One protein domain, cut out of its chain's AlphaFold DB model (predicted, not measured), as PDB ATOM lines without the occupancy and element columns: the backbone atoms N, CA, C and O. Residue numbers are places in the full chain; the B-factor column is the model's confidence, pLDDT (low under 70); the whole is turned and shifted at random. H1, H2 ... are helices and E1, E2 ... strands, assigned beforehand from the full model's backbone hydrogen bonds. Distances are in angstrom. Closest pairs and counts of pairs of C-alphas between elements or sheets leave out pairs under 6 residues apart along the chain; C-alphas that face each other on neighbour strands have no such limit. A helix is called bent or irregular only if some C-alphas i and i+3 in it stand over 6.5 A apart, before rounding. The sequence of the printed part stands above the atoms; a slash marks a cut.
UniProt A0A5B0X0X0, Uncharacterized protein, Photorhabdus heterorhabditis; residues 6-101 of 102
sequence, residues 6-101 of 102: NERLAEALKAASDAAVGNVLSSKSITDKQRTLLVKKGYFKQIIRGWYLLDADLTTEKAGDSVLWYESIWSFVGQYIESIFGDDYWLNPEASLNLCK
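What this domain is: This is residues 6 to 101 of the 102 residues of an uncharacterized protein of Photorhabdus heterorhabditis (UniProt A0A5B0X0X0). A small sheet of three short strands has the long, kinked helix H3 packed over one face, while H1 and H2, set crosswise to each other, meet the sheet with only some of their residues. From the far end of H3 the printed part runs out to the small helix H4, and residues 92 to 98 stick out from the rest. The printed part has 96 residues, with four named helices and three named strands in the order H1, E1, H2, E2, E3, H3, H4; the sheet's order is E1, E3, E2, antiparallel throughout, and the class is mostly helix. The whole is only just loose, close to compact, with a radius of gyration of the C-alphas of 15.1 A, and spans 51 by 25 by 20 A.

How they stand to each other: In the sheet, E3, residues 51 to 54, is the inner strand, and E1, residues 24 to 26, and E2, residues 44 to 48, are the edge strands. E1 and E3 are antiparallel at 142 degrees, with N 52 and O 25 at 2.9 A. E2 and E3 form a hairpin at 147 degrees, with N 53 and O 45 at 2.8 A. H3, residues 67 to 85, is on one face of this sheet, giving two layers, a sheet with a helix on one face. Its height over the sheet is 8.6 A; it lies over E1 and, only just, over E3, where 3 of its C-alphas fall. It runs along the strands, at 17 degrees to E1 on the local plane, and the closest C-alphas of E1 and H3, those of Val 24 and Phe 76, are 6.0 A apart. H3 is irregular, with C-alphas 71 and 74 7.3 A apart, and has a kink of 48 degrees near residue 74. H2, residues 32 to 40, only grazes the sheet, with residues 35 to 39. E1, H2 and E2 form a split strand-helix-strand unit, two strands running the same way with E3 between them in the sheet; its crossover is right-handed. H1, residues 6 to 19, only grazes the sheet too, with residues 13 to 19. With residues 9 to 13 alone it touches H2, about perpendicular at 75 degrees; their closest C-alphas, those of Ala 12 and Gln 34, are 5.3 A apart. H4, residues 93 to 99, is not on the sheet and is apart from H3. Each O i to N i+4 pair is within hydrogen-bond range in H1 and H2, against 13 of 15 in H3 and 2 of 3 in H4.

Where its parts are: E2 measures 11.7 A from first to last C-alpha, E3 9.9 A and E1 7.2 A. H3 is 28.1 A long, from C-alpha 67 at (-36.850, -5.209, -28.687) to C-alpha 85. H1 is 19.9 A long and begins with C-alpha 6 at (-44.120, -5.328, -2.987). H2 measures 12.0 A, and H4 10.4 A, ending with C-alpha 99 at (-29.490, -26.485, -37.744).

The domain as a whole: The two C-alphas farthest apart, those of Asn 6 and Glu 94, are 51.3 A from each other. The printed part has no cut. The link from E3 to H3, residues 55 to 66, is long. Residues 92 to 98, of which 93 to 98 belong to H4, stand free. The mean pLDDT of the printed part is 80.4, and residues 86 to 101 are under 70.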
ATOM      1  N   ASN A   6     -45.422  -5.396  -2.325       80.25
ATOM      2  CA  ASN A   6     -44.120  -5.328  -2.987       80.25
ATOM      3  C   ASN A   6     -43.268  -6.578  -2.743       80.25
ATOM      4  O   ASN A   6     -42.627  -7.050  -3.674       80.25
ATOM      5  N   GLU A   7     -43.306  -7.165  -1.542       85.62
ATOM      6  CA  GLU A   7     -42.586  -8.415  -1.249       85.62
ATOM      7  C   GLU A   7     -43.100  -9.566  -2.123       85.62
ATOM      8  O   GLU A   7     -42.322 -10.322  -2.699       85.62
ATOM      9  N   ARG A   8     -44.422  -9.642  -2.315       83.88
ATOM     10  CA  ARG A   8     -45.053 -10.665  -3.167       83.88
ATOM     11  C   ARG A   8     -44.698 -10.492  -4.642       83.88
ATOM     12  O   ARG A   8     -44.578 -11.484  -5.357       83.88
ATOM     13  N   LEU A   9     -44.546  -9.248  -5.097       85.81
ATOM     14  CA  LEU A   9     -44.106  -8.943  -6.457       85.81
ATOM     15  C   LEU A   9     -42.632  -9.306  -6.655       85.81
ATOM     16  O   LEU A   9     -42.302  -9.941  -7.650       85.81
ATOM     17  N   ALA A  10     -41.772  -8.959  -5.697       86.88
ATOM     18  CA  ALA A  10     -40.353  -9.295  -5.738       86.88
ATOM     19  C   ALA A  10     -40.131 -10.817  -5.762       86.88
ATOM     20  O   ALA A  10     -39.344 -11.310  -6.565       86.88
ATOM     21  N   GLU A  11     -40.870 -11.577  -4.949       88.00
ATOM     22  CA  GLU A  11     -40.828 -13.045  -4.985       88.00
ATOM     23  C   GLU A  11     -41.319 -13.615  -6.320       88.00
ATOM     24  O   GLU A  11     -40.732 -14.566  -6.831       88.00
ATOM     25  N   ALA A  12     -42.381 -13.045  -6.899       87.06
ATOM     26  CA  ALA A  12     -42.897 -13.487  -8.191       87.06
ATOM     27  C   ALA A  12     -41.906 -13.206  -9.329       87.06
ATOM     28  O   ALA A  12     -41.686 -14.082 -10.159       87.06
ATOM     29  N   LEU A  13     -41.284 -12.023  -9.340       87.50
ATOM     30  CA  LEU A  13     -40.244 -11.668 -10.307       87.50
ATOM     31  C   LEU A  13     -39.028 -12.576 -10.160       87.50
ATOM     32  O   LEU A  13     -38.555 -13.103 -11.154       87.50
ATOM     33  N   LYS A  14     -38.574 -12.832  -8.929       88.81
ATOM     34  CA  LYS A  14     -37.442 -13.728  -8.687       88.81
ATOM     35  C   LYS A  14     -37.717 -15.144  -9.190       88.81
ATOM     36  O   LYS A  14     -36.871 -15.710  -9.869       88.81
ATOM     37  N   ALA A  15     -38.895 -15.694  -8.895       88.12
ATOM     38  CA  ALA A  15     -39.287 -17.013  -9.386       88.12
ATOM     39  C   ALA A  15     -39.398 -17.051 -10.920       88.12
ATOM     40  O   ALA A  15     -38.982 -18.020 -11.545       88.12
ATOM     41  N   ALA A  16     -39.931 -15.988 -11.531       87.75
ATOM     42  CA  ALA A  16     -40.016 -15.883 -12.982       87.75
ATOM     43  C   ALA A  16     -38.636 -15.768 -13.639       87.75
ATOM     44  O   ALA A  16     -38.415 -16.409 -14.656       87.75
ATOM     45  N   SER A  17     -37.715 -14.990 -13.069       86.94
ATOM     46  CA  SER A  17     -36.348 -14.845 -13.576       86.94
ATOM     47  C   SER A  17     -35.526 -16.124 -13.436       86.94
ATOM     48  O   SER A  17     -34.746 -16.423 -14.328       86.94
ATOM     49  N   ASP A  18     -35.705 -16.878 -12.351       88.06
ATOM     50  CA  ASP A  18     -35.022 -18.162 -12.130       88.06
ATOM     51  C   ASP A  18     -35.492 -19.238 -13.123       88.06
ATOM     52  O   ASP A  18     -34.699 -20.024 -13.631       88.06
ATOM     53  N   ALA A  19     -36.785 -19.225 -13.453       86.38
ATOM     54  CA  ALA A  19     -37.388 -20.158 -14.397       86.38
ATOM     55  C   ALA A  19     -37.303 -19.718 -15.871       86.38
ATOM     56  O   ALA A  19     -37.644 -20.505 -16.756       86.38
ATOM     57  N   ALA A  20     -36.935 -18.464 -16.150       87.06
ATOM     58  CA  ALA A  20     -36.892 -17.935 -17.506       87.06
ATOM     59  C   ALA A  20     -35.586 -18.321 -18.201       87.06
ATOM     60  O   ALA A  20     -34.493 -18.066 -17.700       87.06
ATOM     61  N   VAL A  21     -35.702 -18.841 -19.419       82.62
ATOM     62  CA  VAL A  21     -34.558 -19.091 -20.299       82.62
ATOM     63  C   VAL A  21     -34.644 -18.104 -21.452       82.62
ATOM     64  O   VAL A  21     -35.618 -18.099 -22.207       82.62
ATOM     65  N   GLY A  22     -33.655 -17.211 -21.540       82.62
ATOM     66  CA  GLY A  22     -33.648 -16.126 -22.522       82.62
ATOM     67  C   GLY A  22     -34.881 -15.226 -22.415       82.62
ATOM     68  O   GLY A  22     -35.514 -14.962 -23.424       82.62
ATOM     69  N   ASN A  23     -35.268 -14.820 -21.198       88.00
ATOM     70  CA  ASN A  23     -36.458 -13.997 -20.898       88.00
ATOM     71  C   ASN A  23     -37.812 -14.625 -21.266       88.00
ATOM     72  O   ASN A  23     -38.847 -13.969 -21.173       88.00
ATOM     73  N   VAL A  24     -37.839 -15.898 -21.651       89.00
ATOM     74  CA  VAL A  24     -39.057 -16.600 -22.053       89.00
ATOM     75  C   VAL A  24     -39.374 -17.688 -21.047       89.00
ATOM     76  O   VAL A  24     -38.481 -18.368 -20.540       89.00
ATOM     77  N   LEU A  25     -40.663 -17.856 -20.761       90.25
ATOM     78  CA  LEU A  25     -41.141 -18.839 -19.800       90.25
ATOM     79  C   LEU A  25     -42.497 -19.433 -20.191       90.25
ATOM     80  O   LEU A  25     -43.375 -18.773 -20.759       90.25
ATOM     81  N   SER A  26     -42.682 -20.697 -19.819       89.56
ATOM     82  CA  SER A  26     -43.951 -21.407 -19.955       89.56
ATOM     83  C   SER A  26     -44.851 -21.160 -18.745       89.56
ATOM     84  O   SER A  26     -44.391 -21.024 -17.610       89.56
ATOM     85  N   SER A  27     -46.169 -21.197 -18.949       85.69
ATOM     86  CA  SER A  27     -47.153 -21.139 -17.864       85.69
ATOM     87  C   SER A  27     -47.003 -22.275 -16.852       85.69
ATOM     88  O   SER A  27     -47.547 -22.171 -15.758       85.69
ATOM     89  N   LYS A  28     -46.325 -23.368 -17.220       84.56
ATOM     90  CA  LYS A  28     -46.067 -24.516 -16.341       84.56
ATOM     91  C   LYS A  28     -44.994 -24.230 -15.286       84.56
ATOM     92  O   LYS A  28     -45.008 -24.870 -14.241       84.56
ATOM     93  N   SER A  29     -44.097 -23.277 -15.538       83.94
ATOM     94  CA  SER A  29     -42.934 -23.025 -14.678       83.94
ATOM     95  C   SER A  29     -43.238 -22.122 -13.479       83.94
ATOM     96  O   SER A  29     -42.399 -21.970 -12.598       83.94
ATOM     97  N   ILE A  30     -44.430 -21.515 -13.418       86.88
ATOM     98  CA  ILE A  30     -44.817 -20.590 -12.346       86.88
ATOM     99  C   ILE A  30     -46.238 -20.845 -11.837       86.88
ATOM    100  O   ILE A  30     -47.082 -21.425 -12.519       86.88
ATOM    101  N   THR A  31     -46.544 -20.351 -10.637       88.25
ATOM    102  CA  THR A  31     -47.888 -20.496 -10.057       88.25
ATOM    103  C   THR A  31     -48.882 -19.527 -10.708       88.25
ATOM    104  O   THR A  31     -48.554 -18.364 -10.949       88.25
ATOM    105  N   ASP A  32     -50.144 -19.937 -10.880       86.44
ATOM    106  CA  ASP A  32     -51.216 -19.098 -11.448       86.44
ATOM    107  C   ASP A  32     -51.370 -17.724 -10.758       86.44
ATOM    108  O   ASP A  32     -51.563 -16.695 -11.411       86.44
ATOM    109  N   LYS A  33     -51.179 -17.679  -9.433       87.69
ATOM    110  CA  LYS A  33     -51.198 -16.432  -8.649       87.69
ATOM    111  C   LYS A  33     -50.063 -15.476  -9.033       87.69
ATOM    112  O   LYS A  33     -50.298 -14.275  -9.137       87.69
ATOM    113  N   GLN A  34     -48.848 -15.996  -9.229       87.06
ATOM    114  CA  GLN A  34     -47.686 -15.203  -9.656       87.06
ATOM    115  C   GLN A  34     -47.873 -14.736 -11.098       87.06
ATOM    116  O   GLN A  34     -47.668 -13.563 -11.387       87.06
ATOM    117  N   ARG A  35     -48.367 -15.622 -11.968       88.12
ATOM    118  CA  ARG A  35     -48.686 -15.311 -13.364       88.12
ATOM    119  C   ARG A  35     -49.652 -14.141 -13.467       88.12
ATOM    120  O   ARG A  35     -49.354 -13.146 -14.114       88.12
ATOM    121  N   THR A  36     -50.788 -14.244 -12.783       88.38
ATOM    122  CA  THR A  36     -51.820 -13.204 -12.791       88.38
ATOM    123  C   THR A  36     -51.280 -11.882 -12.246       88.38
ATOM    124  O   THR A  36     -51.596 -10.822 -12.780       88.38
ATOM    125  N   LEU A  37     -50.429 -11.929 -11.216       88.69
ATOM    126  CA  LEU A  37     -49.785 -10.739 -10.662       88.69
ATOM    127  C   LEU A  37     -48.836 -10.070 -11.669       88.69
ATOM    128  O   LEU A  37     -48.908  -8.856 -11.843       88.69
ATOM    129  N   LEU A  38     -47.977 -10.848 -12.328       87.25
ATOM    130  CA  LEU A  38     -46.975 -10.355 -13.277       87.25
ATOM    131  C   LEU A  38     -47.617  -9.822 -14.562       87.25
ATOM    132  O   LEU A  38     -47.237  -8.749 -15.024       87.25
ATOM    133  N   VAL A  39     -48.648 -10.501 -15.074       87.31
ATOM    134  CA  VAL A  39     -49.445 -10.030 -16.220       87.31
ATOM    135  C   VAL A  39     -50.163  -8.730 -15.868       87.31
ATOM    136  O   VAL A  39     -50.074  -7.757 -16.607       87.31
ATOM    137  N   LYS A  40     -50.812  -8.659 -14.696       86.94
ATOM    138  CA  LYS A  40     -51.501  -7.436 -14.243       86.94
ATOM    139  C   LYS A  40     -50.549  -6.249 -14.073       86.94
ATOM    140  O   LYS A  40     -50.978  -5.103 -14.164       86.94
ATOM    141  N   LYS A  41     -49.280  -6.514 -13.766       86.75
ATOM    142  CA  LYS A  41     -48.241  -5.493 -13.614       86.75
ATOM    143  C   LYS A  41     -47.529  -5.141 -14.922       86.75
ATOM    144  O   LYS A  41     -46.755  -4.196 -14.898       86.75
ATOM    145  N   GLY A  42     -47.796  -5.854 -16.016       85.81
ATOM    146  CA  GLY A  42     -47.202  -5.607 -17.333       85.81
ATOM    147  C   GLY A  42     -45.836  -6.262 -17.558       85.81
ATOM    148  O   GLY A  42     -45.311  -6.174 -18.659       85.81
ATOM    149  N   TYR A  43     -45.287  -6.969 -16.563       87.56
ATOM    150  CA  TYR A  43     -44.001  -7.664 -16.706       87.56
ATOM    151  C   TYR A  43     -44.085  -8.896 -17.605       87.56
ATOM    152  O   TYR A  43     -43.080  -9.350 -18.140       87.56
ATOM    153  N   PHE A  44     -45.273  -9.492 -17.717       89.62
ATOM    154  CA  PHE A  44     -45.505 -10.667 -18.547       89.62
ATOM    155  C   PHE A  44     -46.317 -10.299 -19.772       89.62
ATOM    156  O   PHE A  44     -47.512 -10.012 -19.673       89.62
ATOM    157  N   LYS A  45     -45.674 -10.405 -20.930       89.62
ATOM    158  CA  LYS A  45     -46.296 -10.181 -22.231       89.62
ATOM    159  C   LYS A  45     -46.572 -11.532 -22.863       89.62
ATOM    160  O   LYS A  45     -45.681 -12.368 -22.985       89.62
ATOM    161  N   GLN A  46     -47.822 -11.788 -23.224       88.81
ATOM    162  CA  GLN A  46     -48.186 -13.066 -23.824       88.81
ATOM    163  C   GLN A  46     -47.622 -13.146 -25.250       88.81
ATOM    164  O   GLN A  46     -47.917 -12.283 -26.072       88.81
ATOM    165  N   ILE A  47     -46.841 -14.192 -25.532       87.88
ATOM    166  CA  ILE A  47     -46.325 -14.485 -26.879       87.88
ATOM    167  C   ILE A  47     -47.371 -15.325 -27.620       87.88
ATOM    168  O   ILE A  47     -47.959 -14.900 -28.609       87.88
ATOM    169  N   ILE A  48     -47.666 -16.503 -27.064       87.88
ATOM    170  CA  ILE A  48     -48.738 -17.412 -27.480       87.88
ATOM    171  C   ILE A  48     -49.436 -17.974 -26.237       87.88
ATOM    172  O   ILE A  48     -49.025 -17.734 -25.100       87.88
ATOM    173  N   ARG A  49     -50.519 -18.731 -26.422       85.25
ATOM    174  CA  ARG A  49     -51.247 -19.330 -25.297       85.25
ATOM    175  C   ARG A  49     -50.318 -20.238 -24.480       85.25
ATOM    176  O   ARG A  49     -49.789 -21.213 -25.000       85.25
ATOM    177  N   GLY A  50     -50.145 -19.914 -23.198       86.44
ATOM    178  CA  GLY A  50     -49.282 -20.672 -22.288       86.44
ATOM    179  C   GLY A  50     -47.800 -20.280 -22.315       86.44
ATOM    180  O   GLY A  50     -47.033 -20.887 -21.576       86.44
ATOM    181  N   TRP A  51     -47.402 -19.269 -23.092       90.44
ATOM    182  CA  TRP A  51     -46.025 -18.770 -23.141       90.44
ATOM    183  C   TRP A  51     -45.973 -17.257 -22.971       90.44
ATOM    184  O   TRP A  51     -46.777 -16.519 -23.548       90.44
ATOM    185  N   TYR A  52     -45.002 -16.803 -22.187       90.75
ATOM    186  CA  TYR A  52     -44.858 -15.403 -21.818       90.75
ATOM    187  C   TYR A  52     -43.413 -14.942 -21.989       90.75
ATOM    188  O   TYR A  52     -42.472 -15.700 -21.749       90.75
ATOM    189  N   LEU A  53     -43.265 -13.684 -22.388       91.06
ATOM    190  CA  LEU A  53     -42.026 -12.930 -22.335       91.06
ATOM    191  C   LEU A  53     -41.996 -12.177 -21.002       91.06
ATOM    192  O   LEU A  53     -42.925 -11.419 -20.704       91.06
ATOM    193  N   LEU A  54     -40.955 -12.411 -20.206       90.31
ATOM    194  CA  LEU A  54     -40.618 -11.601 -19.045       90.31
ATOM    195  C   LEU A  54     -39.878 -10.366 -19.545       90.31
ATOM    196  O   LEU A  54     -38.726 -10.446 -19.954       90.31
ATOM    197  N   ASP A  55     -40.548  -9.229 -19.498       88.25
ATOM    198  CA  ASP A  55     -40.022  -7.985 -20.018       88.25
ATOM    199  C   ASP A  55     -40.199  -6.880 -18.972       88.25
ATOM    200  O   ASP A  55     -41.262  -6.718 -18.373       88.25
ATOM    201  N   ALA A  56     -39.113  -6.164 -18.689       82.50
ATOM    202  CA  ALA A  56     -39.109  -5.091 -17.701       82.50
ATOM    203  C   ALA A  56     -39.606  -3.752 -18.275       82.50
ATOM    204  O   ALA A  56     -39.880  -2.830 -17.506       82.50
ATOM    205  N   ASP A  57     -39.728  -3.640 -19.600       81.31
ATOM    206  CA  ASP A  57     -40.272  -2.472 -20.274       81.31
ATOM    207  C   ASP A  57     -41.806  -2.503 -20.239       81.31
ATOM    208  O   ASP A  57     -42.488  -3.224 -20.964       81.31
ATOM    209  N   LEU A  58     -42.375  -1.659 -19.382       77.62
ATOM    210  CA  LEU A  58     -43.824  -1.539 -19.224       77.62
ATOM    211  C   LEU A  58     -44.473  -0.644 -20.293       77.62
ATOM    212  O   LEU A  58     -45.691  -0.471 -20.272       77.62
ATOM    213  N   THR A  59     -43.681  -0.037 -21.184       77.62
ATOM    214  CA  THR A  59     -44.191   0.870 -22.224       77.62
ATOM    215  C   THR A  59     -44.729   0.112 -23.430       77.62
ATOM    216  O   THR A  59     -45.675   0.560 -24.074       77.62
ATOM    217  N   THR A  60     -44.180  -1.071 -23.697       74.44
ATOM    218  CA  THR A  60     -44.632  -1.923 -24.788       74.44
ATOM    219  C   THR A  60     -45.663  -2.936 -24.295       74.44
ATOM    220  O   THR A  60     -45.350  -3.817 -23.504       74.44
ATOM    221  N   GLU A  61     -46.897  -2.880 -24.791       72.81
ATOM    222  CA  GLU A  61     -47.964  -3.792 -24.339       72.81
ATOM    223  C   GLU A  61     -47.891  -5.186 -24.984       72.81
ATOM    224  O   GLU A  61     -48.342  -6.181 -24.410       72.81
ATOM    225  N   LYS A  62     -47.325  -5.279 -26.191       78.69
ATOM    226  CA  LYS A  62     -47.260  -6.512 -26.982       78.69
ATOM    227  C   LYS A  62     -45.844  -7.064 -27.001       78.69
ATOM    228  O   LYS A  62     -44.900  -6.329 -27.254       78.69
ATOM    229  N   ALA A  63     -45.705  -8.380 -26.833       78.94
ATOM    230  CA  ALA A  63     -44.402  -9.035 -26.947       78.94
ATOM    231  C   ALA A  63     -43.754  -8.773 -28.322       78.94
ATOM    232  O   ALA A  63     -42.576  -8.462 -28.381       78.94
ATOM    233  N   GLY A  64     -44.531  -8.816 -29.412       77.62
ATOM    234  CA  GLY A  64     -44.020  -8.635 -30.779       77.62
ATOM    235  C   GLY A  64     -43.389  -7.269 -31.078       77.62
ATOM    236  O   GLY A  64     -42.558  -7.173 -31.978       77.62
ATOM    237  N   ASP A  65     -43.756  -6.235 -30.323       78.56
ATOM    238  CA  ASP A  65     -43.240  -4.873 -30.479       78.56
ATOM    239  C   ASP A  65     -42.019  -4.608 -29.572       78.56
ATOM    240  O   ASP A  65     -41.368  -3.571 -29.687       78.56
ATOM    241  N   SER A  66     -41.687  -5.532 -28.662       81.38
ATOM    242  CA  SER A  66     -40.570  -5.369 -27.730       81.38
ATOM    243  C   SER A  66     -39.244  -5.741 -28.388       81.38
ATOM    244  O   SER A  66     -39.102  -6.818 -28.957       81.38
ATOM    245  N   VAL A  67     -38.222  -4.894 -28.238       84.94
ATOM    246  CA  VAL A  67     -36.850  -5.209 -28.687       84.94
ATOM    247  C   VAL A  67     -36.356  -6.511 -28.051       84.94
ATOM    248  O   VAL A  67     -35.800  -7.363 -28.741       84.94
ATOM    249  N   LEU A  68     -36.681  -6.721 -26.771       85.56
ATOM    250  CA  LEU A  68     -36.331  -7.931 -26.030       85.56
ATOM    251  C   LEU A  68     -36.890  -9.207 -26.675       85.56
ATOM    252  O   LEU A  68     -36.272 -10.266 -26.587       85.56
ATOM    253  N   TRP A  69     -38.043  -9.130 -27.345       86.25
ATOM    254  CA  TRP A  69     -38.613 -10.274 -28.052       86.25
ATOM    255  C   TRP A  69     -37.737 -10.715 -29.220       86.25
ATOM    256  O   TRP A  69     -37.522 -11.912 -29.387       86.25
ATOM    257  N   TYR A  70     -37.176  -9.774 -29.982       84.50
ATOM    258  CA  TYR A  70     -36.287 -10.097 -31.099       84.50
ATOM    259  C   TYR A  70     -35.007 -10.803 -30.639       84.50
ATOM    260  O   TYR A  70     -34.519 -11.694 -31.330       84.50
ATOM    261  N   GLU A  71     -34.497 -10.465 -29.455       86.38
ATOM    262  CA  GLU A  71     -33.350 -11.155 -28.850       86.38
ATOM    263  C   GLU A  71     -33.738 -12.534 -28.289       86.38
ATOM    264  O   GLU A  71     -32.962 -13.489 -28.333       86.38
ATOM    265  N   SER A  72     -34.968 -12.652 -27.793       86.19
ATOM    266  CA  SER A  72     -35.455 -13.826 -27.061       86.19
ATOM    267  C   SER A  72     -36.147 -14.868 -27.948       86.19
ATOM    268  O   SER A  72     -36.405 -15.990 -27.505       86.19
ATOM    269  N   ILE A  73     -36.430 -14.537 -29.212       87.69
ATOM    270  CA  ILE A  73     -37.208 -15.379 -30.128       87.69
ATOM    271  C   ILE A  73     -36.575 -16.756 -30.341       87.69
ATOM    272  O   ILE A  73     -37.271 -17.766 -30.323       87.69
ATOM    273  N   TRP A  74     -35.248 -16.827 -30.466       86.62
ATOM    274  CA  TRP A  74     -34.541 -18.092 -30.671       86.62
ATOM    275  C   TRP A  74     -34.590 -18.988 -29.432       86.62
ATOM    276  O   TRP A  74     -34.777 -20.198 -29.554       86.62
ATOM    277  N   SER A  75     -34.513 -18.387 -28.240       86.81
ATOM    278  CA  SER A  75     -34.690 -19.110 -26.974       86.81
ATOM    279  C   SER A  75     -36.118 -19.629 -26.817       86.81
ATOM    280  O   SER A  75     -36.317 -20.729 -26.305       86.81
ATOM    281  N   PHE A  76     -37.119 -18.872 -27.283       89.19
ATOM    282  CA  PHE A  76     -38.496 -19.354 -27.350       89.19
ATOM    283  C   PHE A  76     -38.637 -20.528 -28.320       89.19
ATOM    284  O   PHE A  76     -39.203 -21.545 -27.939       89.19
ATOM    285  N   VAL A  77     -38.116 -20.418 -29.547       86.88
ATOM    286  CA  VAL A  77     -38.239 -21.471 -30.569       86.88
ATOM    287  C   VAL A  77     -37.644 -22.790 -30.077       86.88
ATOM    288  O   VAL A  77     -38.310 -23.817 -30.184       86.88
ATOM    289  N   GLY A  78     -36.448 -22.765 -29.478       85.12
ATOM    290  CA  GLY A  78     -35.819 -23.965 -28.915       85.12
ATOM    291  C   GLY A  78     -36.683 -24.632 -27.841       85.12
ATOM    292  O   GLY A  78     -37.030 -25.805 -27.964       85.12
ATOM    293  N   GLN A  79     -37.118 -23.862 -26.839       85.69
ATOM    294  CA  GLN A  79     -37.968 -24.374 -25.756       85.69
ATOM    295  C   GLN A  79     -39.353 -24.825 -26.238       85.69
ATOM    296  O   GLN A  79     -39.933 -25.765 -25.698       85.69
ATOM    297  N   TYR A  80     -39.918 -24.143 -27.232       85.94
ATOM    298  CA  TYR A  80     -41.237 -24.455 -27.767       85.94
ATOM    299  C   TYR A  80     -41.230 -25.779 -28.530       85.94
ATOM    300  O   TYR A  80     -42.126 -26.601 -28.334       85.94
ATOM    301  N   ILE A  81     -40.204 -26.004 -29.357       83.38
ATOM    302  CA  ILE A  81     -40.012 -27.265 -30.079       83.38
ATOM    303  C   ILE A  81     -39.802 -28.406 -29.081       83.38
ATOM    304  O   ILE A  81     -40.519 -29.401 -29.155       83.38
ATOM    305  N   GLU A  82     -38.915 -28.229 -28.099       81.81
ATOM    306  CA  GLU A  82     -38.678 -29.222 -27.042       81.81
ATOM    307  C   GLU A  82     -39.959 -29.522 -26.246       81.81
ATOM    308  O   GLU A  82     -40.288 -30.674 -25.979       81.81
ATOM    309  N   SER A  83     -40.768 -28.504 -25.936       81.38
ATOM    310  CA  SER A  83     -42.023 -28.694 -25.201       81.38
ATOM    311  C   SER A  83     -43.115 -29.425 -25.993       81.38
ATOM    312  O   SER A  83     -44.051 -29.926 -25.361       81.38
ATOM    313  N   ILE A  84     -43.079 -29.418 -27.328       80.00
ATOM    314  CA  ILE A  84     -44.092 -30.079 -28.173       80.00
ATOM    315  C   ILE A  84     -43.641 -31.474 -28.582       80.00
ATOM    316  O   ILE A  84     -44.446 -32.401 -28.543       80.00
ATOM    317  N   PHE A  85     -42.380 -31.609 -28.984       71.62
ATOM    318  CA  PHE A  85     -41.837 -32.847 -29.533       71.62
ATOM    319  C   PHE A  85     -41.109 -33.698 -28.486       71.62
ATOM    320  O   PHE A  85     -40.910 -34.890 -28.706       71.62
ATOM    321  N   GLY A  86     -40.769 -33.132 -27.324       67.88
ATOM    322  CA  GLY A  86     -40.008 -33.833 -26.293       67.88
ATOM    323  C   GLY A  86     -38.666 -34.341 -26.830       67.88
ATOM    324  O   GLY A  86     -38.023 -33.674 -27.637       67.88
ATOM    325  N   ASP A  87     -38.281 -35.542 -26.398       57.25
ATOM    326  CA  ASP A  87     -37.077 -36.254 -26.859       57.25
ATOM    327  C   ASP A  87     -37.283 -36.951 -28.225       57.25
ATOM    328  O   ASP A  87     -36.329 -37.384 -28.860       57.25
ATOM    329  N   ASP A  88     -38.527 -37.021 -28.722       52.16
ATOM    330  CA  ASP A  88     -38.894 -37.676 -29.992       52.16
ATOM    331  C   ASP A  88     -38.757 -36.723 -31.195       52.16
ATOM    332  O   ASP A  88     -39.424 -36.856 -32.224       52.16
ATOM    333  N   TYR A  89     -37.904 -35.703 -31.074       56.81
ATOM    334  CA  TYR A  89     -37.661 -34.754 -32.152       56.81
ATOM    335  C   TYR A  89     -36.799 -35.388 -33.252       56.81
ATOM    336  O   TYR A  89     -35.586 -35.196 -33.328       56.81
ATOM    337  N   TRP A  90     -37.444 -36.133 -34.149       50.19
ATOM    338  CA  TRP A  90     -36.837 -36.598 -35.392       50.19
ATOM    339  C   TRP A  90     -37.039 -35.548 -36.492       50.19
ATOM    340  O   TRP A  90     -38.013 -35.570 -37.245       50.19
ATOM    341  N   LEU A  91     -36.092 -34.619 -36.633       52.66
ATOM    342  CA  LEU A  91     -35.879 -34.008 -37.947       52.66
ATOM    343  C   LEU A  91     -35.335 -35.098 -38.873       52.66
ATOM    344  O   LEU A  91     -34.432 -35.851 -38.499       52.66
ATOM    345  N   ASN A  92     -35.857 -35.171 -40.100       55.31
ATOM    346  CA  ASN A  92     -35.202 -35.925 -41.170       55.31
ATOM    347  C   ASN A  92     -33.703 -35.533 -41.170       55.31
ATOM    348  O   ASN A  92     -33.424 -34.334 -41.070       55.31
ATOM    349  N   PRO A  93     -32.741 -36.472 -41.241       59.91
ATOM    350  CA  PRO A  93     -31.307 -36.206 -41.054       59.91
ATOM    351  C   PRO A  93     -30.758 -34.999 -41.835       59.91
ATOM    352  O   PRO A  93     -29.878 -34.293 -41.344       59.91
ATOM    353  N   GLU A  94     -31.317 -34.700 -43.010       59.81
ATOM    354  CA  GLU A  94     -30.980 -33.514 -43.808       59.81
ATOM    355  C   GLU A  94     -31.298 -32.175 -43.119       59.81
ATOM    356  O   GLU A  94     -30.558 -31.204 -43.275       59.81
ATOM    357  N   ALA A  95     -32.366 -32.096 -42.328       57.97
ATOM    358  CA  ALA A  95     -32.755 -30.873 -41.635       57.97
ATOM    359  C   ALA A  95     -32.005 -30.696 -40.299       57.97
ATOM    360  O   ALA A  95     -31.667 -29.567 -39.937       57.97
ATOM    361  N   SER A  96     -31.623 -31.795 -39.633       57.19
ATOM    362  CA  SER A  96     -30.714 -31.767 -38.471       57.19
ATOM    363  C   SER A  96     -29.330 -31.217 -38.837       57.19
ATOM    364  O   SER A  96     -28.738 -30.442 -38.085       57.19
ATOM    365  N   LEU A  97     -28.830 -31.548 -40.034       58.19
ATOM    366  CA  LEU A  97     -27.568 -31.024 -40.569       58.19
ATOM    367  C   LEU A  97     -27.598 -29.511 -40.839       58.19
ATOM    368  O   LEU A  97     -26.554 -28.868 -40.746       58.19
ATOM    369  N   ASN A  98     -28.763 -28.935 -41.153       57.12
ATOM    370  CA  ASN A  98     -28.889 -27.501 -41.429       57.12
ATOM    371  C   ASN A  98     -28.978 -26.646 -40.153       57.12
ATOM    372  O   ASN A  98     -28.511 -25.512 -40.167       57.12
ATOM    373  N   LEU A  99     -29.497 -27.182 -39.041       54.41
ATOM    374  CA  LEU A  99     -29.490 -26.485 -37.744       54.41
ATOM    375  C   LEU A  99     -28.126 -26.536 -37.034       54.41
ATOM    376  O   LEU A  99     -27.786 -25.616 -36.297       54.41
ATOM    377  N   CYS A 100     -27.331 -27.589 -37.258       49.53
ATOM    378  CA  CYS A 100     -26.013 -27.754 -36.632       49.53
ATOM    379  C   CYS A 100     -24.851 -27.101 -37.397       49.53
ATOM    380  O   CYS A 100     -23.704 -27.185 -36.945       49.53
ATOM    381  N   LYS A 101     -25.098 -26.450 -38.540       44.38
ATOM    382  CA  LYS A 101     -24.051 -25.686 -39.226       44.38
ATOM    383  C   LYS A 101     -23.941 -24.279 -38.646       44.38
ATOM    384  O   LYS A 101     -24.688 -23.372 -38.992       44.38
TER     385      LYS A 101